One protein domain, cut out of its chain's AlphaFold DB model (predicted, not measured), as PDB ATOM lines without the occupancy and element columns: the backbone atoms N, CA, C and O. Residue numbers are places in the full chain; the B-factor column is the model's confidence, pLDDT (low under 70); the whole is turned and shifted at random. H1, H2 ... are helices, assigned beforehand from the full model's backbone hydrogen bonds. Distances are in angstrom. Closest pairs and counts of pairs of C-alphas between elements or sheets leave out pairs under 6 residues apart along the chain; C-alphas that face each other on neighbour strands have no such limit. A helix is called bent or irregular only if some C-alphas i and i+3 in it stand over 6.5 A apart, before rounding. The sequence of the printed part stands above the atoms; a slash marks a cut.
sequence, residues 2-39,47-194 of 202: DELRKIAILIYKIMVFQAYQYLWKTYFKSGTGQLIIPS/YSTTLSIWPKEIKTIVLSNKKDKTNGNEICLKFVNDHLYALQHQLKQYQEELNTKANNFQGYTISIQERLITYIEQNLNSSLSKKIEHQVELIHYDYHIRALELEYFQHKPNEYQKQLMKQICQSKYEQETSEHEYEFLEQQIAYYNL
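This is residues 2 to 39 and 47 to 194 of the 202 residues of the protein "Hypothetical protein" of Rotaria magnacalcarata (UniProt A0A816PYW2). Four long helices lie side by side in a row, H3, H1, H4b and H5, making an elongated slab. The arm H4a crosses H1 and leads into H4b at a sharp bend, short H2 packs across residues 72 to 79 of H3, and residues 64 to 71 stick out. The printed part has 186 residues with five named helices, H1 to H5 in chain order, and no named strand; its class is all helix. It is loose, with a radius of gyration of the C-alphas of 21.1 A, and spans 73 by 43 by 34 A.

H1, residues 2 to 32, begins at C-alpha 2 (-59.193, -10.759, -57.708) and is 44.5 A long. H2 is residues 56 to 63, 10.2 A, and H3 residues 72 to 104, 48.3 A. H4, residues 110 to 154, was assigned as one helix by its hydrogen bonds but is bent: C-alphas 124 and 127 are 7.1 A apart. Its arms are H4a, residues 110 to 124, 20.3 A, and H4b, residues 127 to 154, 41.2 A; they are only just about perpendicular, at 71 degrees. H5, residues 159 to 192, 49.1 A, ends at C-alpha 192 (-51.302, -3.678, -30.685).

H1 touches H3, opposite ways at a shallow tilt of 22 degrees; the closest C-alphas, of Ile 14 and Leu 91, are 5.9 A apart. With residues 8 to 12 alone H1 touches H4a at a steep tilt of 66 degrees, closest at C-alphas of Ala 8 and Leu 116, 6.2 A. With residues 16 to 30 alone it touches H4b, the same way at 6 degrees, a shallow tilt, closest at C-alphas of Leu 23 and Val 136, 6.1 A. H4b and H5 form a helical hairpin at 11 degrees, closest at C-alphas of Ile 145 and Cys 169, 6.3 A. H2 touches H3, about perpendicular at 78 degrees, closest at C-alphas of Val 62 and Cys 76, 6.5 A. H3 and H5 are apart. Every O i to N i+4 pair is within hydrogen-bond range in H1, H2, H3, H4a, H4b and H5.

The C-alphas farthest apart, of Gln 106 and Asn 158, are 73.1 A apart. Residues 40 to 46 are not printed, and C-alphas 39 and 47 are 13.7 A apart across the cut. Of the links that are printed whole, none is long. The mean pLDDT of the printed part is 85.6; residues 37 to 39, 47 to 50, 64 to 70, 191 and 194 are under 70.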
ATOM      1  N   ASP A   2     -60.639 -10.797 -57.412       82.94
ATOM      2  CA  ASP A   2     -59.193 -10.759 -57.708       82.94
ATOM      3  C   ASP A   2     -58.666  -9.429 -58.268       82.94
ATOM      4  O   ASP A   2     -57.574  -9.010 -57.894       82.94
ATOM      5  N   GLU A   3     -59.419  -8.719 -59.113       86.00
ATOM      6  CA  GLU A   3     -58.958  -7.423 -59.643       86.00
ATOM      7  C   GLU A   3     -58.885  -6.335 -58.562       86.00
ATOM      8  O   GLU A   3     -57.895  -5.610 -58.490       86.00
ATOM      9  N   LEU A   4     -59.858  -6.289 -57.647       88.38
ATOM     10  CA  LEU A   4     -59.830  -5.365 -56.510       88.38
ATOM     11  C   LEU A   4     -58.638  -5.657 -55.585       88.38
ATOM     12  O   LEU A   4     -57.976  -4.736 -55.112       88.38
ATOM     13  N   ARG A   5     -58.308  -6.940 -55.382       89.88
ATOM     14  CA  ARG A   5     -57.112  -7.353 -54.636       89.88
ATOM     15  C   ARG A   5     -55.826  -6.891 -55.324       89.88
ATOM     16  O   ARG A   5     -54.932  -6.389 -54.650       89.88
ATOM     17  N   LYS A   6     -55.720  -7.031 -56.651       92.06
ATOM     18  CA  LYS A   6     -54.558  -6.542 -57.419       92.06
ATOM     19  C   LYS A   6     -54.409  -5.022 -57.304       92.06
ATOM     20  O   LYS A   6     -53.297  -4.548 -57.098       92.06
ATOM     21  N   ILE A   7     -55.516  -4.281 -57.375       93.38
ATOM     22  CA  ILE A   7     -55.542  -2.825 -57.161       93.38
ATOM     23  C   ILE A   7     -55.060  -2.478 -55.746       93.38
ATOM     24  O   ILE A   7     -54.158  -1.658 -55.596       93.38
ATOM     25  N   ALA A   8     -55.579  -3.148 -54.714       92.44
ATOM     26  CA  ALA A   8     -55.155  -2.932 -53.331       92.44
ATOM     27  C   ALA A   8     -53.653  -3.206 -53.125       92.44
ATOM     28  O   ALA A   8     -52.965  -2.434 -52.460       92.44
ATOM     29  N   ILE A   9     -53.113  -4.261 -53.744       93.12
ATOM     30  CA  ILE A   9     -51.673  -4.567 -53.710       93.12
ATOM     31  C   ILE A   9     -50.851  -3.444 -54.357       93.12
ATOM     32  O   ILE A   9     -49.784  -3.105 -53.847       93.12
ATOM     33  N   LEU A  10     -51.318  -2.863 -55.466       95.31
ATOM     34  CA  LEU A  10     -50.633  -1.742 -56.114       95.31
ATOM     35  C   LEU A  10     -50.659  -0.483 -55.252       95.31
ATOM     36  O   LEU A  10     -49.615   0.147 -55.098       95.31
ATOM     37  N   ILE A  11     -51.800  -0.160 -54.638       94.75
ATOM     38  CA  ILE A  11     -51.914   0.949 -53.679       94.75
ATOM     39  C   ILE A  11     -50.917   0.748 -52.534       94.75
ATOM     40  O   ILE A  11     -50.113   1.636 -52.262       94.75
ATOM     41  N   TYR A  12     -50.888  -0.445 -51.930       93.81
ATOM     42  CA  TYR A  12     -49.936  -0.768 -50.868       93.81
ATOM     43  C   TYR A  12     -48.482  -0.581 -51.315       93.81
ATOM     44  O   TYR A  12     -47.712   0.092 -50.634       93.81
ATOM     45  N   LYS A  13     -48.101  -1.115 -52.485       94.12
ATOM     46  CA  LYS A  13     -46.749  -0.922 -53.030       94.12
ATOM     47  C   LYS A  13     -46.428   0.560 -53.193       94.12
ATOM     48  O   LYS A  13     -45.385   0.995 -52.723       94.12
ATOM     49  N   ILE A  14     -47.315   1.343 -53.807       95.00
ATOM     50  CA  ILE A  14     -47.108   2.786 -53.991       95.00
ATOM     51  C   ILE A  14     -46.835   3.462 -52.646       95.00
ATOM     52  O   ILE A  14     -45.851   4.189 -52.535       95.00
ATOM     53  N   MET A  15     -47.638   3.172 -51.622       93.50
ATOM     54  CA  MET A  15     -47.468   3.744 -50.285       93.50
ATOM     55  C   MET A  15     -46.126   3.364 -49.647       93.50
ATOM     56  O   MET A  15     -45.428   4.229 -49.120       93.50
ATOM     57  N   VAL A  16     -45.717   2.095 -49.753       91.94
ATOM     58  CA  VAL A  16     -44.401   1.621 -49.289       91.94
ATOM     59  C   VAL A  16     -43.274   2.387 -49.990       91.94
ATOM     60  O   VAL A  16     -42.360   2.896 -49.342       91.94
ATOM     61  N   PHE A  17     -43.348   2.519 -51.316       93.31
ATOM     62  CA  PHE A  17     -42.355   3.245 -52.111       93.31
ATOM     63  C   PHE A  17     -42.310   4.742 -51.779       93.31
ATOM     64  O   PHE A  17     -41.224   5.320 -51.737       93.31
ATOM     65  N   GLN A  18     -43.458   5.367 -51.511       93.12
ATOM     66  CA  GLN A  18     -43.540   6.761 -51.069       93.12
ATOM     67  C   GLN A  18     -42.877   6.961 -49.706       93.12
ATOM     68  O   GLN A  18     -42.101   7.904 -49.541       93.12
ATOM     69  N   ALA A  19     -43.123   6.055 -48.757       91.88
ATOM     70  CA  ALA A  19     -42.502   6.111 -47.440       91.88
ATOM     71  C   ALA A  19     -40.973   5.959 -47.545       91.88
ATOM     72  O   ALA A  19     -40.223   6.768 -46.997       91.88
ATOM     73  N   TYR A  20     -40.477   5.003 -48.337       94.12
ATOM     74  CA  TYR A  20     -39.036   4.896 -48.580       94.12
ATOM     75  C   TYR A  20     -38.473   6.131 -49.288       94.12
ATOM     76  O   TYR A  20     -37.421   6.629 -48.893       94.12
ATOM     77  N   GLN A  21     -39.159   6.681 -50.294       94.50
ATOM     78  CA  GLN A  21     -38.727   7.934 -50.919       94.50
ATOM     79  C   GLN A  21     -38.599   9.072 -49.908       94.50
ATOM     80  O   GLN A  21     -37.681   9.879 -50.039       94.50
ATOM     81  N   TYR A  22     -39.503   9.159 -48.930       94.19
ATOM     82  CA  TYR A  22     -39.419  10.153 -47.868       94.19
ATOM     83  C   TYR A  22     -38.119   9.998 -47.067       94.19
ATOM     84  O   TYR A  22     -37.337  10.946 -47.008       94.19
ATOM     85  N   LEU A  23     -37.815   8.786 -46.589       95.06
ATOM     86  CA  LEU A  23     -36.556   8.483 -45.896       95.06
ATOM     87  C   LEU A  23     -35.317   8.833 -46.739       95.06
ATOM     88  O   LEU A  23     -34.409   9.526 -46.281       95.06
ATOM     89  N   TRP A  24     -35.279   8.397 -47.999       96.19
ATOM     90  CA  TRP A  24     -34.135   8.649 -48.881       96.19
ATOM     91  C   TRP A  24     -33.966  10.129 -49.236       96.19
ATOM     92  O   TRP A  24     -32.839  10.607 -49.373       96.19
ATOM     93  N   LYS A  25     -35.062  10.892 -49.326       95.56
ATOM     94  CA  LYS A  25     -35.000  12.354 -49.461       95.56
ATOM     95  C   LYS A  25     -34.426  13.003 -48.205       95.56
ATOM     96  O   LYS A  25     -33.683  13.973 -48.331       95.56
ATOM     97  N   THR A  26     -34.718  12.475 -47.018       94.81
ATOM     98  CA  THR A  26     -34.100  12.923 -45.761       94.81
ATOM     99  C   THR A  26     -32.593  12.648 -45.768       94.81
ATOM    100  O   THR A  26     -31.815  13.568 -45.513       94.81
ATOM    101  N   TYR A  27     -32.152  11.450 -46.174       95.19
ATOM    102  CA  TYR A  27     -30.722  11.156 -46.358       95.19
ATOM    103  C   TYR A  27     -30.047  12.124 -47.332       95.19
ATOM    104  O   TYR A  27     -28.970  12.647 -47.039       95.19
ATOM    105  N   PHE A  28     -30.688  12.390 -48.470       94.31
ATOM    106  CA  PHE A  28     -30.194  13.343 -49.459       94.31
ATOM    107  C   PHE A  28     -30.036  14.741 -48.860       94.31
ATOM    108  O   PHE A  28     -28.950  15.308 -48.927       94.31
ATOM    109  N   LYS A  29     -31.083  15.269 -48.213       92.31
ATOM    110  CA  LYS A  29     -31.061  16.588 -47.567       92.31
ATOM    111  C   LYS A  29     -29.988  16.691 -46.484       92.31
ATOM    112  O   LYS A  29     -29.316  17.712 -46.396       92.31
ATOM    113  N   SER A  30     -29.793  15.644 -45.686       92.12
ATOM    114  CA  SER A  30     -28.703  15.560 -44.705       92.12
ATOM    115  C   SER A  30     -27.341  15.685 -45.393       92.12
ATOM    116  O   SER A  30     -26.509  16.521 -45.042       92.12
ATOM    117  N   GLY A  31     -27.128  14.891 -46.440       90.69
ATOM    118  CA  GLY A  31     -25.887  14.883 -47.199       90.69
ATOM    119  C   GLY A  31     -25.604  16.158 -47.987       90.69
ATOM    120  O   GLY A  31     -24.440  16.476 -48.210       90.69
ATOM    121  N   THR A  32     -26.623  16.917 -48.386       89.88
ATOM    122  CA  THR A  32     -26.464  18.177 -49.132       89.88
ATOM    123  C   THR A  32     -26.518  19.425 -48.255       89.88
ATOM    124  O   THR A  32     -26.385  20.529 -48.778       89.88
ATOM    125  N   GLY A  33     -26.695  19.278 -46.937       86.69
ATOM    126  CA  GLY A  33     -26.827  20.417 -46.026       86.69
ATOM    127  C   GLY A  33     -28.137  21.187 -46.218       86.69
ATOM    128  O   GLY A  33     -28.179  22.403 -46.095       86.69
ATOM    129  N   GLN A  34     -29.207  20.488 -46.591       86.19
ATOM    130  CA  GLN A  34     -30.555  21.031 -46.804       86.19
ATOM    131  C   GLN A  34     -31.571  20.468 -45.799       86.19
ATOM    132  O   GLN A  34     -32.781  20.608 -45.986       86.19
ATOM    133  N   LEU A  35     -31.098  19.771 -44.759       84.19
ATOM    134  CA  LEU A  35     -31.973  19.124 -43.782       84.19
ATOM    135  C   LEU A  35     -32.615  20.127 -42.822       84.19
ATOM    136  O   LEU A  35     -33.762  19.945 -42.419       84.19
ATOM    137  N   ILE A  36     -31.908  21.213 -42.509       74.88
ATOM    138  CA  ILE A  36     -32.452  22.312 -41.714       74.88
ATOM    139  C   ILE A  36     -33.200  23.249 -42.652       74.88
ATOM    140  O   ILE A  36     -32.606  24.091 -43.323       74.88
ATOM    141  N   ILE A  37     -34.521  23.111 -42.677       57.38
ATOM    142  CA  ILE A  37     -35.390  24.155 -43.212       57.38
ATOM    143  C   ILE A  37     -35.455  25.235 -42.125       57.38
ATOM    144  O   ILE A  37     -35.828  24.904 -40.998       57.38
ATOM    145  N   PRO A  38     -35.088  26.498 -42.403       51.97
ATOM    146  CA  PRO A  38     -35.246  27.576 -41.437       51.97
ATOM    147  C   PRO A  38     -36.738  27.735 -41.131       51.97
ATOM    148  O   PRO A  38     -37.479  28.357 -41.886       51.97
ATOM    149  N   SER A  39     -37.218  27.116 -40.055       43.56
ATOM    150  CA  SER A  39     -38.572  27.359 -39.575       43.56
ATOM    151  C   SER A  39     -38.601  28.744 -38.941       43.56
ATOM    152  O   SER A  39     -37.842  29.001 -38.006       43.56
ATOM    153  N   TYR A  47     -26.219  28.656 -36.256       57.19
ATOM    154  CA  TYR A  47     -25.138  27.919 -36.910       57.19
ATOM    155  C   TYR A  47     -25.439  27.714 -38.390       57.19
ATOM    156  O   TYR A  47     -26.597  27.745 -38.818       57.19
ATOM    157  N   SER A  48     -24.380  27.550 -39.183       55.56
ATOM    158  CA  SER A  48     -24.496  27.465 -40.638       55.56
ATOM    159  C   SER A  48     -25.384  26.290 -41.059       55.56
ATOM    160  O   SER A  48     -25.113  25.131 -40.740       55.56
ATOM    161  N   THR A  49     -26.459  26.578 -41.794       58.88
ATOM    162  CA  THR A  49     -27.450  25.575 -42.207       58.88
ATOM    163  C   THR A  49     -26.988  24.700 -43.371       58.88
ATOM    164  O   THR A  49     -27.639  23.700 -43.643       58.88
ATOM    165  N   THR A  50     -25.859  25.019 -44.016       66.88
ATOM    166  CA  THR A  50     -25.375  24.389 -45.261       66.88
ATOM    167  C   THR A  50     -24.380  23.239 -45.055       66.88
ATOM    168  O   THR A  50     -23.686  22.832 -45.989       66.88
ATOM    169  N   LEU A  51     -24.274  22.698 -43.838       80.19
ATOM    170  CA  LEU A  51     -23.300  21.653 -43.523       80.19
ATOM    171  C   LEU A  51     -23.680  20.302 -44.151       80.19
ATOM    172  O   LEU A  51     -24.646  19.655 -43.764       80.19
ATOM    173  N   SER A  52     -22.869  19.830 -45.098       88.06
ATOM    174  CA  SER A  52     -22.999  18.489 -45.679       88.06
ATOM    175  C   SER A  52     -22.620  17.419 -44.648       88.06
ATOM    176  O   SER A  52     -21.443  17.223 -44.327       88.06
ATOM    177  N   ILE A  53     -23.622  16.716 -44.119       89.56
ATOM    178  CA  ILE A  53     -23.446  15.704 -43.077       89.56
ATOM    179  C   ILE A  53     -24.136  14.418 -43.530       89.56
ATOM    180  O   ILE A  53     -25.341  14.240 -43.385       89.56
ATOM    181  N   TRP A  54     -23.356  13.479 -44.064       91.25
ATOM    182  CA  TRP A  54     -23.871  12.148 -44.391       91.25
ATOM    183  C   TRP A  54     -24.112  11.314 -43.122       91.25
ATOM    184  O   TRP A  54     -23.197  11.238 -42.278       91.25
ATOM    185  N   PRO A  55     -25.287  10.666 -42.999       90.94
ATOM    186  CA  PRO A  55     -25.570   9.718 -41.920       90.94
ATOM    187  C   PRO A  55     -24.654   8.493 -41.957       90.94
ATOM    188  O   PRO A  55     -24.084   8.143 -43.000       90.94
ATOM    189  N   LYS A  56     -24.454   7.873 -40.791       86.62
ATOM    190  CA  LYS A  56     -23.489   6.775 -40.608       86.62
ATOM    191  C   LYS A  56     -23.883   5.540 -41.413       86.62
ATOM    192  O   LYS A  56     -23.007   4.865 -41.946       86.62
ATOM    193  N   GLU A  57     -25.176   5.286 -41.558       87.25
ATOM    194  CA  GLU A  57     -25.746   4.171 -42.310       87.25
ATOM    195  C   GLU A  57     -25.335   4.263 -43.782       87.25
ATOM    196  O   GLU A  57     -24.779   3.315 -44.334       87.25
ATOM    197  N   ILE A  58     -25.496   5.444 -44.393       90.44
ATOM    198  CA  ILE A  58     -25.098   5.694 -45.786       90.44
ATOM    199  C   ILE A  58     -23.592   5.517 -45.954       90.44
ATOM    200  O   ILE A  58     -23.147   4.809 -46.857       90.44
ATOM    201  N   LYS A  59     -22.797   6.103 -45.050       86.69
ATOM    202  CA  LYS A  59     -21.339   5.931 -45.074       86.69
ATOM    203  C   LYS A  59     -20.953   4.460 -44.966       86.69
ATOM    204  O   LYS A  59     -20.083   4.017 -45.704       86.69
ATOM    205  N   THR A  60     -21.609   3.695 -44.102       86.06
ATOM    206  CA  THR A  60     -21.317   2.270 -43.899       86.06
ATOM    207  C   THR A  60     -21.645   1.456 -45.147       86.06
ATOM    208  O   THR A  60     -20.803   0.686 -45.601       86.06
ATOM    209  N   ILE A  61     -22.811   1.665 -45.763       84.62
ATOM    210  CA  ILE A  61     -23.223   0.963 -46.992       84.62
ATOM    211  C   ILE A  61     -22.284   1.288 -48.162       84.62
ATOM    212  O   ILE A  61     -21.916   0.412 -48.944       84.62
ATOM    213  N   VAL A  62     -21.861   2.545 -48.283       83.75
ATOM    214  CA  VAL A  62     -21.003   2.993 -49.384       83.75
ATOM    215  C   VAL A  62     -19.543   2.565 -49.186       83.75
ATOM    216  O   VAL A  62     -18.900   2.116 -50.136       83.75
ATOM    217  N   LEU A  63     -19.012   2.684 -47.964       72.38
ATOM    218  CA  LEU A  63     -17.601   2.423 -47.648       72.38
ATOM    219  C   LEU A  63     -17.297   0.939 -47.417       72.38
ATOM    220  O   LEU A  63     -16.184   0.510 -47.701       72.38
ATOM    221  N   SER A  64     -18.271   0.131 -46.984       66.81
ATOM    222  CA  SER A  64     -18.111  -1.335 -46.923       66.81
ATOM    223  C   SER A  64     -17.824  -1.957 -48.294       66.81
ATOM    224  O   SER A  64     -17.230  -3.028 -48.373       66.81
ATOM    225  N   ASN A  65     -18.168  -1.250 -49.374       58.50
ATOM    226  CA  ASN A  65     -18.053  -1.735 -50.741       58.50
ATOM    227  C   ASN A  65     -16.815  -1.220 -51.506       58.50
ATOM    228  O   ASN A  65     -16.636  -1.607 -52.662       58.50
ATOM    229  N   LYS A  66     -15.947  -0.365 -50.926       59.69
ATOM    230  CA  LYS A  66     -14.766   0.184 -51.639       59.69
ATOM    231  C   LYS A  66     -13.538   0.422 -50.747       59.69
ATOM    232  O   LYS A  66     -13.628   1.068 -49.712       59.69
ATOM    233  N   LYS A  67     -12.365  -0.034 -51.218       55.19
ATOM    234  CA  LYS A  67     -11.039   0.158 -50.586       55.19
ATOM    235  C   LYS A  67     -10.283   1.422 -51.033       55.19
ATOM    236  O   LYS A  67      -9.226   1.701 -50.475       55.19
ATOM    237  N   ASP A  68     -10.797   2.188 -51.997       51.47
ATOM    238  CA  ASP A  68     -10.047   3.296 -52.605       51.47
ATOM    239  C   ASP A  68     -10.455   4.695 -52.125       51.47
ATOM    240  O   ASP A  68     -11.631   5.007 -51.925       51.47
ATOM    241  N   LYS A  69      -9.428   5.549 -52.000       52.44
ATOM    242  CA  LYS A  69      -9.417   6.948 -51.528       52.44
ATOM    243  C   LYS A  69     -10.118   7.939 -52.477       52.44
ATOM    244  O   LYS A  69      -9.594   9.007 -52.776       52.44
ATOM    245  N   THR A  70     -11.291   7.595 -52.985       58.66
ATOM    246  CA  THR A  70     -12.142   8.531 -53.739       58.66
ATOM    247  C   THR A  70     -12.905   9.470 -52.796       58.66
ATOM    248  O   THR A  70     -13.129   9.134 -51.634       58.66
ATOM    249  N   ASN A  71     -13.307  10.649 -53.290       71.25
ATOM    250  CA  ASN A  71     -14.059  11.656 -52.531       71.25
ATOM    251  C   ASN A  71     -15.369  11.059 -51.976       71.25
ATOM    252  O   ASN A  71     -16.349  10.891 -52.701       71.25
ATOM    253  N   GLY A  72     -15.382  10.710 -50.684       76.50
ATOM    254  CA  GLY A  72     -16.479   9.960 -50.060       76.50
ATOM    255  C   GLY A  72     -17.846  10.640 -50.176       76.50
ATOM    256  O   GLY A  72     -18.861   9.953 -50.274       76.50
ATOM    257  N   ASN A  73     -17.875  11.974 -50.245       82.75
ATOM    258  CA  ASN A  73     -19.112  12.739 -50.391       82.75
ATOM    259  C   ASN A  73     -19.748  12.574 -51.777       82.75
ATOM    260  O   ASN A  73     -20.959  12.395 -51.862       82.75
ATOM    261  N   GLU A  74     -18.955  12.589 -52.851       85.69
ATOM    262  CA  GLU A  74     -19.464  12.384 -54.216       85.69
ATOM    263  C   GLU A  74     -20.029  10.975 -54.392       85.69
ATOM    264  O   GLU A  74     -21.068  10.795 -55.026       85.69
ATOM    265  N   ILE A  75     -19.382   9.973 -53.786       87.00
ATOM    266  CA  ILE A  75     -19.875   8.595 -53.840       87.00
ATOM    267  C   ILE A  75     -21.201   8.473 -53.088       87.00
ATOM    268  O   ILE A  75     -22.138   7.889 -53.628       87.00
ATOM    269  N   CYS A  76     -21.305   9.035 -51.877       90.00
ATOM    270  CA  CYS A  76     -22.559   9.030 -51.117       90.00
ATOM    271  C   CYS A  76     -23.677   9.747 -51.882       90.00
ATOM    272  O   CYS A  76     -24.780   9.217 -51.996       90.00
ATOM    273  N   LEU A  77     -23.373  10.911 -52.469       91.31
ATOM    274  CA  LEU A  77     -24.325  11.682 -53.262       91.31
ATOM    275  C   LEU A  77     -24.832  10.886 -54.465       91.31
ATOM    276  O   LEU A  77     -26.041  10.802 -54.678       91.31
ATOM    277  N   LYS A  78     -23.919  10.284 -55.235       91.81
ATOM    278  CA  LYS A  78     -24.279   9.452 -56.383       91.81
ATOM    279  C   LYS A  78     -25.135   8.263 -55.950       91.81
ATOM    280  O   LYS A  78     -26.197   8.048 -56.514       91.81
ATOM    281  N   PHE A  79     -24.715   7.547 -54.911       92.38
ATOM    282  CA  PHE A  79     -25.425   6.376 -54.400       92.38
ATOM    283  C   PHE A  79     -26.869   6.686 -53.976       92.38
ATOM    284  O   PHE A  79     -27.792   5.950 -54.333       92.38
ATOM    285  N   VAL A  80     -27.069   7.783 -53.238       94.19
ATOM    286  CA  VAL A  80     -28.396   8.226 -52.789       94.19
ATOM    287  C   VAL A  80     -29.251   8.702 -53.966       94.19
ATOM    288  O   VAL A  80     -30.431   8.364 -54.029       94.19
ATOM    289  N   ASN A  81     -28.671   9.430 -54.925       94.69
ATOM    290  CA  ASN A  81     -29.379   9.846 -56.139       94.69
ATOM    291  C   ASN A  81     -29.817   8.655 -56.997       94.69
ATOM    292  O   ASN A  81     -30.964   8.623 -57.438       94.69
ATOM    293  N   ASP A  82     -28.942   7.668 -57.194       94.06
ATOM    294  CA  ASP A  82     -29.252   6.460 -57.961       94.06
ATOM    295  C   ASP A  82     -30.419   5.691 -57.307       94.06
ATOM    296  O   ASP A  82     -31.350   5.264 -57.994       94.06
ATOM    297  N   HIS A  83     -30.433   5.589 -55.969       94.38
ATOM    298  CA  HIS A  83     -31.551   4.998 -55.223       94.38
ATOM    299  C   HIS A  83     -32.848   5.798 -55.370       94.38
ATOM    300  O   HIS A  83     -33.898   5.221 -55.647       94.38
ATOM    301  N   LEU A  84     -32.795   7.124 -55.218       96.00
ATOM    302  CA  LEU A  84     -33.966   7.983 -55.393       96.00
ATOM    303  C   LEU A  84     -34.548   7.874 -56.806       96.00
ATOM    304  O   LEU A  84     -35.769   7.786 -56.958       96.00
ATOM    305  N   TYR A  85     -33.685   7.825 -57.821       96.06
ATOM    306  CA  TYR A  85     -34.085   7.637 -59.210       96.06
ATOM    307  C   TYR A  85     -34.763   6.279 -59.424       96.06
ATOM    308  O   TYR A  85     -35.850   6.221 -60.002       96.06
ATOM    309  N   ALA A  86     -34.178   5.193 -58.907       95.12
ATOM    310  CA  ALA A  86     -34.765   3.856 -58.990       95.12
ATOM    311  C   ALA A  86     -36.148   3.789 -58.316       95.12
ATOM    312  O   ALA A  86     -37.107   3.301 -58.920       95.12
ATOM    313  N   LEU A  87     -36.280   4.355 -57.109       94.81
ATOM    314  CA  LEU A  87     -37.560   4.444 -56.401       94.81
ATOM    315  C   LEU A  87     -38.591   5.251 -57.200       94.81
ATOM    316  O   LEU A  87     -39.751   4.857 -57.282       94.81
ATOM    317  N   GLN A  88     -38.187   6.376 -57.799       95.19
ATOM    318  CA  GLN A  88     -39.075   7.210 -58.615       95.19
ATOM    319  C   GLN A  88     -39.553   6.489 -59.873       95.19
ATOM    320  O   GLN A  88     -40.731   6.585 -60.221       95.19
ATOM    321  N   HIS A  89     -38.666   5.747 -60.528       95.44
ATOM    322  CA  HIS A  89     -39.022   4.935 -61.680       95.44
ATOM    323  C   HIS A  89     -40.040   3.848 -61.306       95.44
ATOM    324  O   HIS A  89     -41.084   3.746 -61.947       95.44
ATOM    325  N   GLN A  90     -39.790   3.087 -60.235       94.69
ATOM    326  CA  GLN A  90     -40.708   2.036 -59.776       94.69
ATOM    327  C   GLN A  90     -42.064   2.597 -59.337       94.69
ATOM    328  O   GLN A  90     -43.108   2.042 -59.677       94.69
ATOM    329  N   LEU A  91     -42.067   3.729 -58.634       95.38
ATOM    330  CA  LEU A  91     -43.292   4.406 -58.222       95.38
ATOM    331  C   LEU A  91     -44.129   4.840 -59.431       95.38
ATOM    332  O   LEU A  91     -45.334   4.597 -59.449       95.38
ATOM    333  N   LYS A  92     -43.494   5.407 -60.464       96.50
ATOM    334  CA  LYS A  92     -44.176   5.778 -61.708       96.50
ATOM    335  C   LYS A  92     -44.789   4.557 -62.402       96.50
ATOM    336  O   LYS A  92     -45.951   4.611 -62.790       96.50
ATOM    337  N   GLN A  93     -44.054   3.447 -62.486       96.69
ATOM    338  CA  GLN A  93     -44.565   2.200 -63.067       96.69
ATOM    339  C   GLN A  93     -45.804   1.678 -62.328       96.69
ATOM    340  O   GLN A  93     -46.799   1.338 -62.964       96.69
ATOM    341  N   TYR A  94     -45.783   1.650 -60.992       96.75
ATOM    342  CA  TYR A  94     -46.945   1.196 -60.221       96.75
ATOM    343  C   TYR A  94     -48.135   2.148 -60.322       96.75
ATOM    344  O   TYR A  94     -49.272   1.684 -60.342       96.75
ATOM    345  N   GLN A  95     -47.898   3.458 -60.409       96.06
ATOM    346  CA  GLN A  95     -48.960   4.440 -60.637       96.06
ATOM    347  C   GLN A  95     -49.615   4.263 -62.010       96.06
ATOM    348  O   GLN A  95     -50.839   4.304 -62.114       96.06
ATOM    349  N   GLU A  96     -48.823   4.027 -63.056       96.94
ATOM    350  CA  GLU A  96     -49.336   3.740 -64.397       96.94
ATOM    351  C   GLU A  96     -50.146   2.435 -64.414       96.94
ATOM    352  O   GLU A  96     -51.278   2.428 -64.899       96.94
ATOM    353  N   GLU A  97     -49.628   1.362 -63.806       96.31
ATOM    354  CA  GLU A  97     -50.341   0.084 -63.706       96.31
ATOM    355  C   GLU A  97     -51.653   0.218 -62.913       96.31
ATOM    356  O   GLU A  97     -52.684  -0.326 -63.322       96.31
ATOM    357  N   LEU A  98     -51.635   0.970 -61.806       95.44
ATOM    358  CA  LEU A  98     -52.825   1.268 -61.012       95.44
ATOM    359  C   LEU A  98     -53.863   2.002 -61.856       95.44
ATOM    360  O   LEU A  98     -55.014   1.576 -61.882       95.44
ATOM    361  N   ASN A  99     -53.462   3.052 -62.575       93.88
ATOM    362  CA  ASN A  99     -54.362   3.821 -63.430       93.88
ATOM    363  C   ASN A  99     -54.989   2.939 -64.517       93.88
ATOM    364  O   ASN A  99     -56.200   2.981 -64.726       93.88
ATOM    365  N   THR A 100     -54.197   2.086 -65.178       94.31
ATOM    366  CA  THR A 100     -54.719   1.140 -66.173       94.31
ATOM    367  C   THR A 100     -55.725   0.168 -65.554       94.31
ATOM    368  O   THR A 100     -56.797  -0.044 -66.118       94.31
ATOM    369  N   LYS A 101     -55.424  -0.419 -64.390       93.06
ATOM    370  CA  LYS A 101     -56.329  -1.375 -63.732       93.06
ATOM    371  C   LYS A 101     -57.593  -0.722 -63.189       93.06
ATOM    372  O   LYS A 101     -58.668  -1.286 -63.357       93.06
ATOM    373  N   ALA A 102     -57.470   0.453 -62.581       90.75
ATOM    374  CA  ALA A 102     -58.588   1.243 -62.082       90.75
ATOM    375  C   ALA A 102     -59.562   1.597 -63.213       90.75
ATOM    376  O   ALA A 102     -60.758   1.360 -63.083       90.75
ATOM    377  N   ASN A 103     -59.044   2.070 -64.353       90.56
ATOM    378  CA  ASN A 103     -59.863   2.424 -65.516       90.56
ATOM    379  C   ASN A 103     -60.557   1.212 -66.157       90.56
ATOM    380  O   ASN A 103     -61.650   1.343 -66.701       90.56
ATOM    381  N   ASN A 104     -59.937   0.033 -66.084       91.38
ATOM    382  CA  ASN A 104     -60.490  -1.203 -66.640       91.38
ATOM    383  C   ASN A 104     -61.427  -1.945 -65.667       91.38
ATOM    384  O   ASN A 104     -62.091  -2.901 -66.069       91.38
ATOM    385  N   PHE A 105     -61.485  -1.545 -64.394       91.00
ATOM    386  CA  PHE A 105     -62.354  -2.166 -63.401       91.00
ATOM    387  C   PHE A 105     -63.707  -1.449 -63.359       91.00
ATOM    388  O   PHE A 105     -63.844  -0.347 -62.826       91.00
ATOM    389  N   GLN A 106     -64.734  -2.082 -63.932       90.44
ATOM    390  CA  GLN A 106     -66.074  -1.504 -63.993       90.44
ATOM    391  C   GLN A 106     -66.623  -1.232 -62.586       90.44
ATOM    392  O   GLN A 106     -66.668  -2.121 -61.737       90.44
ATOM    393  N   GLY A 107     -67.062   0.006 -62.355       85.56
ATOM    394  CA  GLY A 107     -67.567   0.439 -61.053       85.56
ATOM    395  C   GLY A 107     -66.480   0.806 -60.042       85.56
ATOM    396  O   GLY A 107     -66.820   1.055 -58.889       85.56
ATOM    397  N   TYR A 108     -65.200   0.875 -60.438       91.56
ATOM    398  CA  TYR A 108     -64.178   1.519 -59.614       91.56
ATOM    399  C   TYR A 108     -64.514   3.000 -59.424       91.56
ATOM    400  O   TYR A 108     -64.773   3.721 -60.387       91.56
ATOM    401  N   THR A 109     -64.497   3.465 -58.181       91.81
ATOM    402  CA  THR A 109     -64.766   4.861 -57.830       91.81
ATOM    403  C   THR A 109     -63.695   5.380 -56.887       91.81
ATOM    404  O   THR A 109     -63.008   4.606 -56.215       91.81
ATOM    405  N   ILE A 110     -63.593   6.706 -56.788       90.06
ATOM    406  CA  ILE A 110     -62.715   7.374 -55.818       90.06
ATOM    407  C   ILE A 110     -63.012   6.877 -54.395       90.06
ATOM    408  O   ILE A 110     -62.091   6.536 -53.664       90.06
ATOM    409  N   SER A 111     -64.286   6.699 -54.035       93.62
ATOM    410  CA  SER A 111     -64.666   6.193 -52.710       93.62
ATOM    411  C   SER A 111     -64.198   4.756 -52.443       93.62
ATOM    412  O   SER A 111     -63.885   4.416 -51.302       93.62
ATOM    413  N   ILE A 112     -64.136   3.892 -53.465       91.25
ATOM    414  CA  ILE A 112     -63.545   2.550 -53.318       91.25
ATOM    415  C   ILE A 112     -62.041   2.671 -53.072       91.25
ATOM    416  O   ILE A 112     -61.517   1.998 -52.185       91.25
ATOM    417  N   GLN A 113     -61.357   3.541 -53.817       93.06
ATOM    418  CA  GLN A 113     -59.930   3.791 -53.627       93.06
ATOM    419  C   GLN A 113     -59.620   4.303 -52.218       93.06
ATOM    420  O   GLN A 113     -58.737   3.762 -51.561       93.06
ATOM    421  N   GLU A 114     -60.365   5.298 -51.735       94.00
ATOM    422  CA  GLU A 114     -60.216   5.853 -50.385       94.00
ATOM    423  C   GLU A 114     -60.417   4.777 -49.317       94.00
ATOM    424  O   GLU A 114     -59.596   4.646 -48.416       94.00
ATOM    425  N   ARG A 115     -61.447   3.930 -49.452       93.25
ATOM    426  CA  ARG A 115     -61.661   2.807 -48.524       93.25
ATOM    427  C   ARG A 115     -60.495   1.821 -48.519       93.25
ATOM    428  O   ARG A 115     -60.126   1.338 -47.451       93.25
ATOM    429  N   LEU A 116     -59.921   1.519 -49.684       92.62
ATOM    430  CA  LEU A 116     -58.740   0.659 -49.776       92.62
ATOM    431  C   LEU A 116     -57.518   1.303 -49.117       92.62
ATOM    432  O   LEU A 116     -56.828   0.619 -48.368       92.62
ATOM    433  N   ILE A 117     -57.272   2.594 -49.361       93.12
ATOM    434  CA  ILE A 117     -56.176   3.346 -48.732       93.12
ATOM    435  C   ILE A 117     -56.327   3.306 -47.212       93.12
ATOM    436  O   ILE A 117     -55.422   2.822 -46.540       93.12
ATOM    437  N   THR A 118     -57.490   3.689 -46.679       91.06
ATOM    438  CA  THR A 118     -57.758   3.678 -45.235       91.06
ATOM    439  C   THR A 118     -57.557   2.289 -44.633       91.06
ATOM    440  O   THR A 118     -56.914   2.145 -43.595       91.06
ATOM    441  N   TYR A 119     -58.055   1.242 -45.299       89.50
ATOM    442  CA  TYR A 119     -57.864  -0.133 -44.842       89.50
ATOM    443  C   TYR A 119     -56.378  -0.522 -44.796       89.50
ATOM    444  O   TYR A 119     -55.920  -1.105 -43.812       89.50
ATOM    445  N   ILE A 120     -55.614  -0.189 -45.839       89.44
ATOM    446  CA  ILE A 120     -54.180  -0.483 -45.925       89.44
ATOM    447  C   ILE A 120     -53.398   0.307 -44.868       89.44
ATOM    448  O   ILE A 120     -52.529  -0.262 -44.206       89.44
ATOM    449  N   GLU A 121     -53.704   1.589 -44.676       84.88
ATOM    450  CA  GLU A 121     -53.088   2.439 -43.652       84.88
ATOM    451  C   GLU A 121     -53.296   1.868 -42.255       84.88
ATOM    452  O   GLU A 121     -52.330   1.683 -41.516       84.88
ATOM    453  N   GLN A 122     -54.540   1.522 -41.921       82.44
ATOM    454  CA  GLN A 122     -54.903   1.042 -40.593       82.44
ATOM    455  C   GLN A 122     -54.315  -0.335 -40.273       82.44
ATOM    456  O   GLN A 122     -53.955  -0.571 -39.120       82.44
ATOM    457  N   ASN A 123     -54.200  -1.230 -41.261       78.50
ATOM    458  CA  ASN A 123     -53.894  -2.645 -41.013       78.50
ATOM    459  C   ASN A 123     -52.499  -3.100 -41.469       78.50
ATOM    460  O   ASN A 123     -51.992  -4.088 -40.947       78.50
ATOM    461  N   LEU A 124     -51.886  -2.446 -42.462       74.94
ATOM    462  CA  LEU A 124     -50.687  -2.970 -43.137       74.94
ATOM    463  C   LEU A 124     -49.521  -1.980 -43.168       74.94
ATOM    464  O   LEU A 124     -48.366  -2.398 -43.081       74.94
ATOM    465  N   ASN A 125     -49.799  -0.683 -43.316       77.25
ATOM    466  CA  ASN A 125     -48.760   0.328 -43.519       77.25
ATOM    467  C   ASN A 125     -48.403   1.125 -42.253       77.25
ATOM    468  O   ASN A 125     -47.324   1.712 -42.195       77.25
ATOM    469  N   SER A 126     -49.253   1.113 -41.222       74.50
ATOM    470  CA  SER A 126     -49.043   1.847 -39.962       74.50
ATOM    471  C   SER A 126     -47.674   1.572 -39.323       74.50
ATOM    472  O   SER A 126     -46.951   2.502 -38.972       74.50
ATOM    473  N   SER A 127     -47.275   0.300 -39.217       78.62
ATOM    474  CA  SER A 127     -45.992  -0.091 -38.618       78.62
ATOM    475  C   SER A 127     -44.795   0.375 -39.449       78.62
ATOM    476  O   SER A 127     -43.782   0.792 -38.888       78.62
ATOM    477  N   LEU A 128     -44.900   0.322 -40.781       84.31
ATOM    478  CA  LEU A 128     -43.831   0.771 -41.669       84.31
ATOM    479  C   LEU A 128     -43.684   2.296 -41.632       84.31
ATOM    480  O   LEU A 128     -42.559   2.773 -41.510       84.31
ATOM    481  N   SER A 129     -44.795   3.042 -41.697       83.69
ATOM    482  CA  SER A 129     -44.780   4.510 -41.633       83.69
ATOM    483  C   SER A 129     -44.111   4.985 -40.350       83.69
ATOM    484  O   SER A 129     -43.124   5.708 -40.420       83.69
ATOM    485  N   LYS A 130     -44.534   4.451 -39.193       83.88
ATOM    486  CA  LYS A 130     -43.939   4.784 -37.890       83.88
ATOM    487  C   LYS A 130     -42.443   4.477 -37.825       83.88
ATOM    488  O   LYS A 130     -41.672   5.264 -37.292       83.88
ATOM    489  N   LYS A 131     -42.006   3.335 -38.373       87.25
ATOM    490  CA  LYS A 131     -40.574   2.983 -38.431       87.25
ATOM    491  C   LYS A 131     -39.777   3.986 -39.257       87.25
ATOM    492  O   LYS A 131     -38.670   4.347 -38.874       87.25
ATOM    493  N   ILE A 132     -40.323   4.404 -40.395       90.06
ATOM    494  CA  ILE A 132     -39.678   5.369 -41.285       90.06
ATOM    495  C   ILE A 132     -39.659   6.766 -40.660       90.06
ATOM    496  O   ILE A 132     -38.625   7.425 -40.713       90.06
ATOM    497  N   GLU A 133     -40.759   7.203 -40.050       87.88
ATOM    498  CA  GLU A 133     -40.856   8.470 -39.315       87.88
ATOM    499  C   GLU A 133     -39.808   8.535 -38.204       87.88
ATOM    500  O   GLU A 133     -38.985   9.447 -38.196       87.88
ATOM    501  N   HIS A 134     -39.740   7.499 -37.369       86.69
ATOM    502  CA  HIS A 134     -38.740   7.390 -36.313       86.69
ATOM    503  C   HIS A 134     -37.303   7.439 -36.862       86.69
ATOM    504  O   HIS A 134     -36.459   8.181 -36.366       86.69
ATOM    505  N   GLN A 135     -37.006   6.714 -37.948       89.94
ATOM    506  CA  GLN A 135     -35.687   6.798 -38.590       89.94
ATOM    507  C   GLN A 135     -35.365   8.210 -39.091       89.94
ATOM    508  O   GLN A 135     -34.223   8.655 -38.994       89.94
ATOM    509  N   VAL A 136     -36.354   8.920 -39.629       91.00
ATOM    510  CA  VAL A 136     -36.190  10.306 -40.072       91.00
ATOM    511  C   VAL A 136     -35.897  11.230 -38.891       91.00
ATOM    512  O   VAL A 136     -34.977  12.042 -38.991       91.00
ATOM    513  N   GLU A 137     -36.598  11.078 -37.770       88.25
ATOM    514  CA  GLU A 137     -36.339  11.835 -36.536       88.25
ATOM    515  C   GLU A 137     -34.909  11.622 -36.033       88.25
ATOM    516  O   GLU A 137     -34.186  12.594 -35.800       88.25
ATOM    517  N   LEU A 138     -34.446  10.370 -35.987       88.31
ATOM    518  CA  LEU A 138     -33.071  10.044 -35.602       88.31
ATOM    519  C   LEU A 138     -32.028  10.699 -36.523       88.31
ATOM    520  O   LEU A 138     -31.000  11.187 -36.049       88.31
ATOM    521  N   ILE A 139     -32.289  10.762 -37.836       91.25
ATOM    522  CA  ILE A 139     -31.409  11.448 -38.799       91.25
ATOM    523  C   ILE A 139     -31.367  12.954 -38.522       91.25
ATOM    524  O   ILE A 139     -30.288  13.549 -38.528       91.25
ATOM    525  N   HIS A 140     -32.524  13.575 -38.285       88.50
ATOM    526  CA  HIS A 140     -32.604  14.992 -37.928       88.50
ATOM    527  C   HIS A 140     -31.815  15.288 -36.653       88.50
ATOM    528  O   HIS A 140     -31.043  16.249 -36.606       88.50
ATOM    529  N   TYR A 141     -31.968  14.438 -35.647       85.62
ATOM    530  CA  TYR A 141     -31.297  14.585 -34.372       85.62
ATOM    531  C   TYR A 141     -29.763  14.442 -34.492       85.62
ATOM    532  O   TYR A 141     -29.030  15.344 -34.069       85.62
ATOM    533  N   ASP A 142     -29.263  13.381 -35.149       87.62
ATOM    534  CA  ASP A 142     -27.819  13.191 -35.420       87.62
ATOM    535  C   ASP A 142     -27.237  14.386 -36.183       87.62
ATOM    536  O   ASP A 142     -26.164  14.895 -35.844       87.62
ATOM    537  N   TYR A 143     -27.962  14.869 -37.196       89.44
ATOM    538  CA  TYR A 143     -27.544  16.025 -37.978       89.44
ATOM    539  C   TYR A 143     -27.382  17.268 -37.102       89.44
ATOM    540  O   TYR A 143     -26.361  17.950 -37.196       89.44
ATOM    541  N   HIS A 144     -28.361  17.566 -36.243       86.00
ATOM    542  CA  HIS A 144     -28.331  18.749 -35.384       86.00
ATOM    543  C   HIS A 144     -27.164  18.724 -34.396       86.00
ATOM    544  O   HIS A 144     -26.462  19.729 -34.270       86.00
ATOM    545  N   ILE A 145     -26.911  17.586 -33.745       86.50
ATOM    546  CA  ILE A 145     -25.755  17.442 -32.852       86.50
ATOM    547  C   ILE A 145     -24.455  17.668 -33.613       86.50
ATOM    548  O   ILE A 145     -23.627  18.478 -33.200       86.50
ATOM    549  N   ARG A 146     -24.272  16.994 -34.750       86.94
ATOM    550  CA  ARG A 146     -23.017  17.073 -35.505       86.94
ATOM    551  C   ARG A 146     -22.795  18.459 -36.099       86.94
ATOM    552  O   ARG A 146     -21.656  18.915 -36.165       86.94
ATOM    553  N   ALA A 147     -23.859  19.143 -36.509       86.50
ATOM    554  CA  ALA A 147     -23.780  20.529 -36.951       86.50
ATOM    555  C   ALA A 147     -23.324  21.456 -35.811       86.50
ATOM    556  O   ALA A 147     -22.427  22.273 -36.018       86.50
ATOM    557  N   LEU A 148     -23.868  21.280 -34.600       85.50
ATOM    558  CA  LEU A 148     -23.452  22.025 -33.407       85.50
ATOM    559  C   LEU A 148     -21.991  21.757 -33.026       85.50
ATOM    560  O   LEU A 148     -21.259  22.697 -32.725       85.50
ATOM    561  N   GLU A 149     -21.549  20.498 -33.057       86.44
ATOM    562  CA  GLU A 149     -20.149  20.139 -32.799       86.44
ATOM    563  C   GLU A 149     -19.205  20.812 -33.801       86.44
ATOM    564  O   GLU A 149     -18.185  21.389 -33.412       86.44
ATOM    565  N   LEU A 150     -19.551  20.763 -35.091       86.44
ATOM    566  CA  LEU A 150     -18.758  21.375 -36.153       86.44
ATOM    567  C   LEU A 150     -18.670  22.893 -35.989       86.44
ATOM    568  O   LEU A 150     -17.572  23.434 -36.090       86.44
ATOM    569  N   GLU A 151     -19.788  23.566 -35.711       85.44
ATOM    570  CA  GLU A 151     -19.814  25.007 -35.433       85.44
ATOM    571  C   GLU A 151     -18.940  25.342 -34.217       85.44
ATOM    572  O   GLU A 151     -18.059  26.198 -34.287       85.44
ATOM    573  N   TYR A 152     -19.104  24.609 -33.113       86.88
ATOM    574  CA  TYR A 152     -18.322  24.827 -31.900       86.88
ATOM    575  C   TYR A 152     -16.816  24.709 -32.151       86.88
ATOM    576  O   TYR A 152     -16.029  25.530 -31.675       86.88
ATOM    577  N   PHE A 153     -16.392  23.721 -32.941       86.50
ATOM    578  CA  PHE A 153     -14.982  23.534 -33.268       86.50
ATOM    579  C   PHE A 153     -14.400  24.634 -34.165       86.50
ATOM    580  O   PHE A 153     -13.186  24.861 -34.104       86.50
ATOM    581  N   GLN A 154     -15.214  25.376 -34.924       87.25
ATOM    582  CA  GLN A 154     -14.737  26.542 -35.684       87.25
ATOM    583  C   GLN A 154     -14.217  27.658 -34.768       87.25
ATOM    584  O   GLN A 154     -13.295  28.383 -35.147       87.25
ATOM    585  N   HIS A 155     -14.704  27.735 -33.526       88.00
ATOM    586  CA  HIS A 155     -14.219  28.683 -32.520       88.00
ATOM    587  C   HIS A 155     -12.881  28.286 -31.876       88.00
ATOM    588  O   HIS A 155     -12.435  28.944 -30.939       88.00
ATOM    589  N   LYS A 156     -12.222  27.231 -32.379       89.12
ATOM    590  CA  LYS A 156     -10.924  26.728 -31.895       89.12
ATOM    591  C   LYS A 156     -10.882  26.541 -30.364       89.12
ATOM    592  O   LYS A 156      -9.967  27.055 -29.716       89.12
ATOM    593  N   PRO A 157     -11.841  25.800 -29.778       90.75
ATOM    594  CA  PRO A 157     -11.813  25.470 -28.357       90.75
ATOM    595  C   PRO A 157     -10.527  24.720 -27.994       90.75
ATOM    596  O   PRO A 157      -9.930  24.036 -28.832       90.75
ATOM    597  N   ASN A 158     -10.104  24.816 -26.736       94.44
ATOM    598  CA  ASN A 158      -8.984  24.018 -26.235       94.44
ATOM    599  C   ASN A 158      -9.362  22.522 -26.132       94.44
ATOM    600  O   ASN A 158     -10.530  22.152 -26.251       94.44
ATOM    601  N   GLU A 159      -8.385  21.636 -25.920       92.06
ATOM    602  CA  GLU A 159      -8.639  20.182 -25.891       92.06
ATOM    603  C   GLU A 159      -9.638  19.759 -24.807       92.06
ATOM    604  O   GLU A 159     -10.502  18.922 -25.065       92.06
ATOM    605  N   TYR A 160      -9.592  20.391 -23.632       92.50
ATOM    606  CA  TYR A 160     -10.555  20.130 -22.560       92.50
ATOM    607  C   TYR A 160     -11.988  20.469 -22.995       92.50
ATOM    608  O   TYR A 160     -12.901  19.659 -22.859       92.50
ATOM    609  N   GLN A 161     -12.179  21.644 -23.592       89.19
ATOM    610  CA  GLN A 161     -13.455  22.099 -24.136       89.19
ATOM    611  C   GLN A 161     -13.963  21.191 -25.263       89.19
ATOM    612  O   GLN A 161     -15.154  20.885 -25.317       89.19
ATOM    613  N   LYS A 162     -13.071  20.709 -26.138       87.31
ATOM    614  CA  LYS A 162     -13.431  19.728 -27.173       87.31
ATOM    615  C   LYS A 162     -13.913  18.416 -26.564       87.31
ATOM    616  O   LYS A 162     -14.904  17.862 -27.033       87.31
ATOM    617  N   GLN A 163     -13.214  17.910 -25.551       89.88
ATOM    618  CA  GLN A 163     -13.572  16.662 -24.883       89.88
ATOM    619  C   GLN A 163     -14.906  16.789 -24.141       89.88
ATOM    620  O   GLN A 163     -15.752  15.906 -24.269       89.88
ATOM    621  N   LEU A 164     -15.121  17.908 -23.444       89.81
ATOM    622  CA  LEU A 164     -16.376  18.204 -22.762       89.81
ATOM    623  C   LEU A 164     -17.550  18.295 -23.747       89.81
ATOM    624  O   LEU A 164     -18.590  17.690 -23.507       89.81
ATOM    625  N   MET A 165     -17.378  18.989 -24.877       89.56
ATOM    626  CA  MET A 165     -18.420  19.082 -25.905       89.56
ATOM    627  C   MET A 165     -18.803  17.700 -26.444       89.56
ATOM    628  O   MET A 165     -19.982  17.365 -26.472       89.56
ATOM    629  N   LYS A 166     -17.814  16.858 -26.775       86.75
ATOM    630  CA  LYS A 166     -18.069  15.480 -27.224       86.75
ATOM    631  C   LYS A 166     -18.843  14.669 -26.184       86.75
ATOM    632  O   LYS A 166     -19.760  13.948 -26.549       86.75
ATOM    633  N   GLN A 167     -18.498  14.788 -24.901       88.12
ATOM    634  CA  GLN A 167     -19.212  14.094 -23.822       88.12
ATOM    635  C   GLN A 167     -20.664  14.568 -23.693       88.12
ATOM    636  O   GLN A 167     -21.561  13.740 -23.554       88.12
ATOM    637  N   ILE A 168     -20.904  15.880 -23.776       88.06
ATOM    638  CA  ILE A 168     -22.254  16.458 -23.723       88.06
ATOM    639  C   ILE A 168     -23.086  15.979 -24.915       88.06
ATOM    640  O   ILE A 168     -24.210  15.519 -24.726       88.06
ATOM    641  N   CYS A 169     -22.536  16.049 -26.128       85.81
ATOM    642  CA  CYS A 169     -23.201  15.596 -27.345       85.81
ATOM    643  C   CYS A 169     -23.501  14.093 -27.312       85.81
ATOM    644  O   CYS A 169     -24.620  13.698 -27.618       85.81
ATOM    645  N   GLN A 170     -22.548  13.267 -26.875       85.88
ATOM    646  CA  GLN A 170     -22.726  11.822 -26.715       85.88
ATOM    647  C   GLN A 170     -23.841  11.502 -25.710       85.88
ATOM    648  O   GLN A 170     -24.765  10.761 -26.032       85.88
ATOM    649  N   SER A 171     -23.793  12.104 -24.518       86.00
ATOM    650  CA  SER A 171     -24.805  11.883 -23.481       86.00
ATOM    651  C   SER A 171     -26.191  12.342 -23.934       86.00
ATOM    652  O   SER A 171     -27.175  11.657 -23.666       86.00
ATOM    653  N   LYS A 172     -26.279  13.471 -24.650       83.31
ATOM    654  CA  LYS A 172     -27.548  13.937 -25.216       83.31
ATOM    655  C   LYS A 172     -28.074  13.013 -26.302       83.31
ATOM    656  O   LYS A 172     -29.259  12.703 -26.285       83.31
ATOM    657  N   TYR A 173     -27.194  12.513 -27.163       81.81
ATOM    658  CA  TYR A 173     -27.551  11.525 -28.168       81.81
ATOM    659  C   TYR A 173     -28.109  10.245 -27.571       81.81
ATOM    660  O   TYR A 173     -29.174   9.804 -27.986       81.81
ATOM    661  N   GLU A 174     -27.449   9.684 -26.567       84.62
ATOM    662  CA  GLU A 174     -27.919   8.479 -25.882       84.62
ATOM    663  C   GLU A 174     -29.249   8.712 -25.158       84.62
ATOM    664  O   GLU A 174     -30.139   7.865 -25.226       84.62
ATOM    665  N   GLN A 175     -29.418   9.871 -24.514       83.25
ATOM    666  CA  GLN A 175     -30.670  10.224 -23.848       83.25
ATOM    667  C   GLN A 175     -31.828  10.290 -24.852       83.25
ATOM    668  O   GLN A 175     -32.846   9.633 -24.660       83.25
ATOM    669  N   GLU A 176     -31.674  11.055 -25.930       77.06
ATOM    670  CA  GLU A 176     -32.779  11.303 -26.855       77.06
ATOM    671  C   GLU A 176     -33.067  10.120 -27.768       77.06
ATOM    672  O   GLU A 176     -34.228   9.856 -28.051       77.06
ATOM    673  N   THR A 177     -32.054   9.348 -28.167       78.31
ATOM    674  CA  THR A 177     -32.296   8.062 -28.845       78.31
ATOM    675  C   THR A 177     -33.102   7.119 -27.959       78.31
ATOM    676  O   THR A 177     -34.083   6.555 -28.433       78.31
ATOM    677  N   SER A 178     -32.768   7.018 -26.669       81.38
ATOM    678  CA  SER A 178     -33.526   6.198 -25.717       81.38
ATOM    679  C   SER A 178     -34.959   6.704 -25.520       81.38
ATOM    680  O   SER A 178     -35.883   5.898 -25.457       81.38
ATOM    681  N   GLU A 179     -35.164   8.024 -25.440       80.00
ATOM    682  CA  GLU A 179     -36.500   8.632 -25.335       80.00
ATOM    683  C   GLU A 179     -37.339   8.352 -26.593       80.00
ATOM    684  O   GLU A 179     -38.455   7.850 -26.475       80.00
ATOM    685  N   HIS A 180     -36.787   8.558 -27.794       75.75
ATOM    686  CA  HIS A 180     -37.499   8.277 -29.045       75.75
ATOM    687  C   HIS A 180     -37.753   6.772 -29.239       75.75
ATOM    688  O   HIS A 180     -38.796   6.389 -29.767       75.75
ATOM    689  N   GLU A 181     -36.829   5.896 -28.822       81.12
ATOM    690  CA  GLU A 181     -37.039   4.441 -28.826       81.12
ATOM    691  C   GLU A 181     -38.167   4.040 -27.873       81.12
ATOM    692  O   GLU A 181     -39.024   3.230 -28.231       81.12
ATOM    693  N   TYR A 182     -38.197   4.624 -26.676       80.69
ATOM    694  CA  TYR A 182     -39.253   4.392 -25.700       80.69
ATOM    695  C   TYR A 182     -40.616   4.868 -26.222       80.69
ATOM    696  O   TYR A 182     -41.568   4.087 -26.222       80.69
ATOM    697  N   GLU A 183     -40.705   6.090 -26.754       77.19
ATOM    698  CA  GLU A 183     -41.928   6.625 -27.368       77.19
ATOM    699  C   GLU A 183     -42.400   5.761 -28.543       77.19
ATOM    700  O   GLU A 183     -43.587   5.445 -28.668       77.19
ATOM    701  N   PHE A 184     -41.474   5.313 -29.391       79.31
ATOM    702  CA  PHE A 184     -41.783   4.407 -30.489       79.31
ATOM    703  C   PHE A 184     -42.345   3.068 -29.989       79.31
ATOM    704  O   PHE A 184     -43.334   2.566 -30.537       79.31
ATOM    705  N   LEU A 185     -41.757   2.490 -28.937       81.38
ATOM    706  CA  LEU A 185     -42.245   1.258 -28.316       81.38
ATOM    707  C   LEU A 185     -43.620   1.454 -27.665       81.38
ATOM    708  O   LEU A 185     -44.500   0.619 -27.875       81.38
ATOM    709  N   GLU A 186     -43.855   2.558 -26.954       79.25
ATOM    710  CA  GLU A 186     -45.175   2.896 -26.405       79.25
ATOM    711  C   GLU A 186     -46.227   3.011 -27.512       79.25
ATOM    712  O   GLU A 186     -47.309   2.429 -27.411       79.25
ATOM    713  N   GLN A 187     -45.900   3.686 -28.616       75.31
ATOM    714  CA  GLN A 187     -46.789   3.801 -29.769       75.31
ATOM    715  C   GLN A 187     -47.060   2.459 -30.458       75.31
ATOM    716  O   GLN A 187     -48.135   2.282 -31.045       75.31
ATOM    717  N   GLN A 188     -46.102   1.526 -30.446       75.12
ATOM    718  CA  GLN A 188     -46.316   0.166 -30.940       75.12
ATOM    719  C   GLN A 188     -47.221  -0.627 -30.002       75.12
ATOM    720  O   GLN A 188     -48.185  -1.235 -30.465       75.12
ATOM    721  N   ILE A 189     -46.949  -0.596 -28.699       79.50
ATOM    722  CA  ILE A 189     -47.743  -1.289 -27.681       79.50
ATOM    723  C   ILE A 189     -49.186  -0.780 -27.701       79.50
ATOM    724  O   ILE A 189     -50.115  -1.581 -27.759       79.50
ATOM    725  N   ALA A 190     -49.388   0.540 -27.737       74.62
ATOM    726  CA  ALA A 190     -50.710   1.148 -27.852       74.62
ATOM    727  C   ALA A 190     -51.445   0.682 -29.116       74.62
ATOM    728  O   ALA A 190     -52.626   0.360 -29.047       74.62
ATOM    729  N   TYR A 191     -50.748   0.585 -30.254       69.94
ATOM    730  CA  TYR A 191     -51.332   0.096 -31.503       69.94
ATOM    731  C   TYR A 191     -51.771  -1.373 -31.418       69.94
ATOM    732  O   TYR A 191     -52.881  -1.692 -31.836       69.94
ATOM    733  N   TYR A 192     -50.951  -2.258 -30.842       70.38
ATOM    734  CA  TYR A 192     -51.302  -3.678 -30.685       70.38
ATOM    735  C   TYR A 192     -52.350  -3.940 -29.594       70.38
ATOM    736  O   TYR A 192     -53.003  -4.981 -29.624       70.38
ATOM    737  N   ASN A 193     -52.535  -3.004 -28.660       71.38
ATOM    738  CA  ASN A 193     -53.537  -3.081 -27.595       71.38
ATOM    739  C   ASN A 193     -54.869  -2.399 -27.948       71.38
ATOM    740  O   ASN A 193     -55.787  -2.408 -27.124       71.38
ATOM    741  N   LEU A 194     -55.009  -1.802 -29.141       57.09
ATOM    742  CA  LEU A 194     -56.303  -1.296 -29.596       57.09
ATOM    743  C   LEU A 194     -57.277  -2.476 -29.736       57.09
ATOM    744  O   LEU A 194     -56.950  -3.451 -30.419       57.09
TER     745      LEU A 194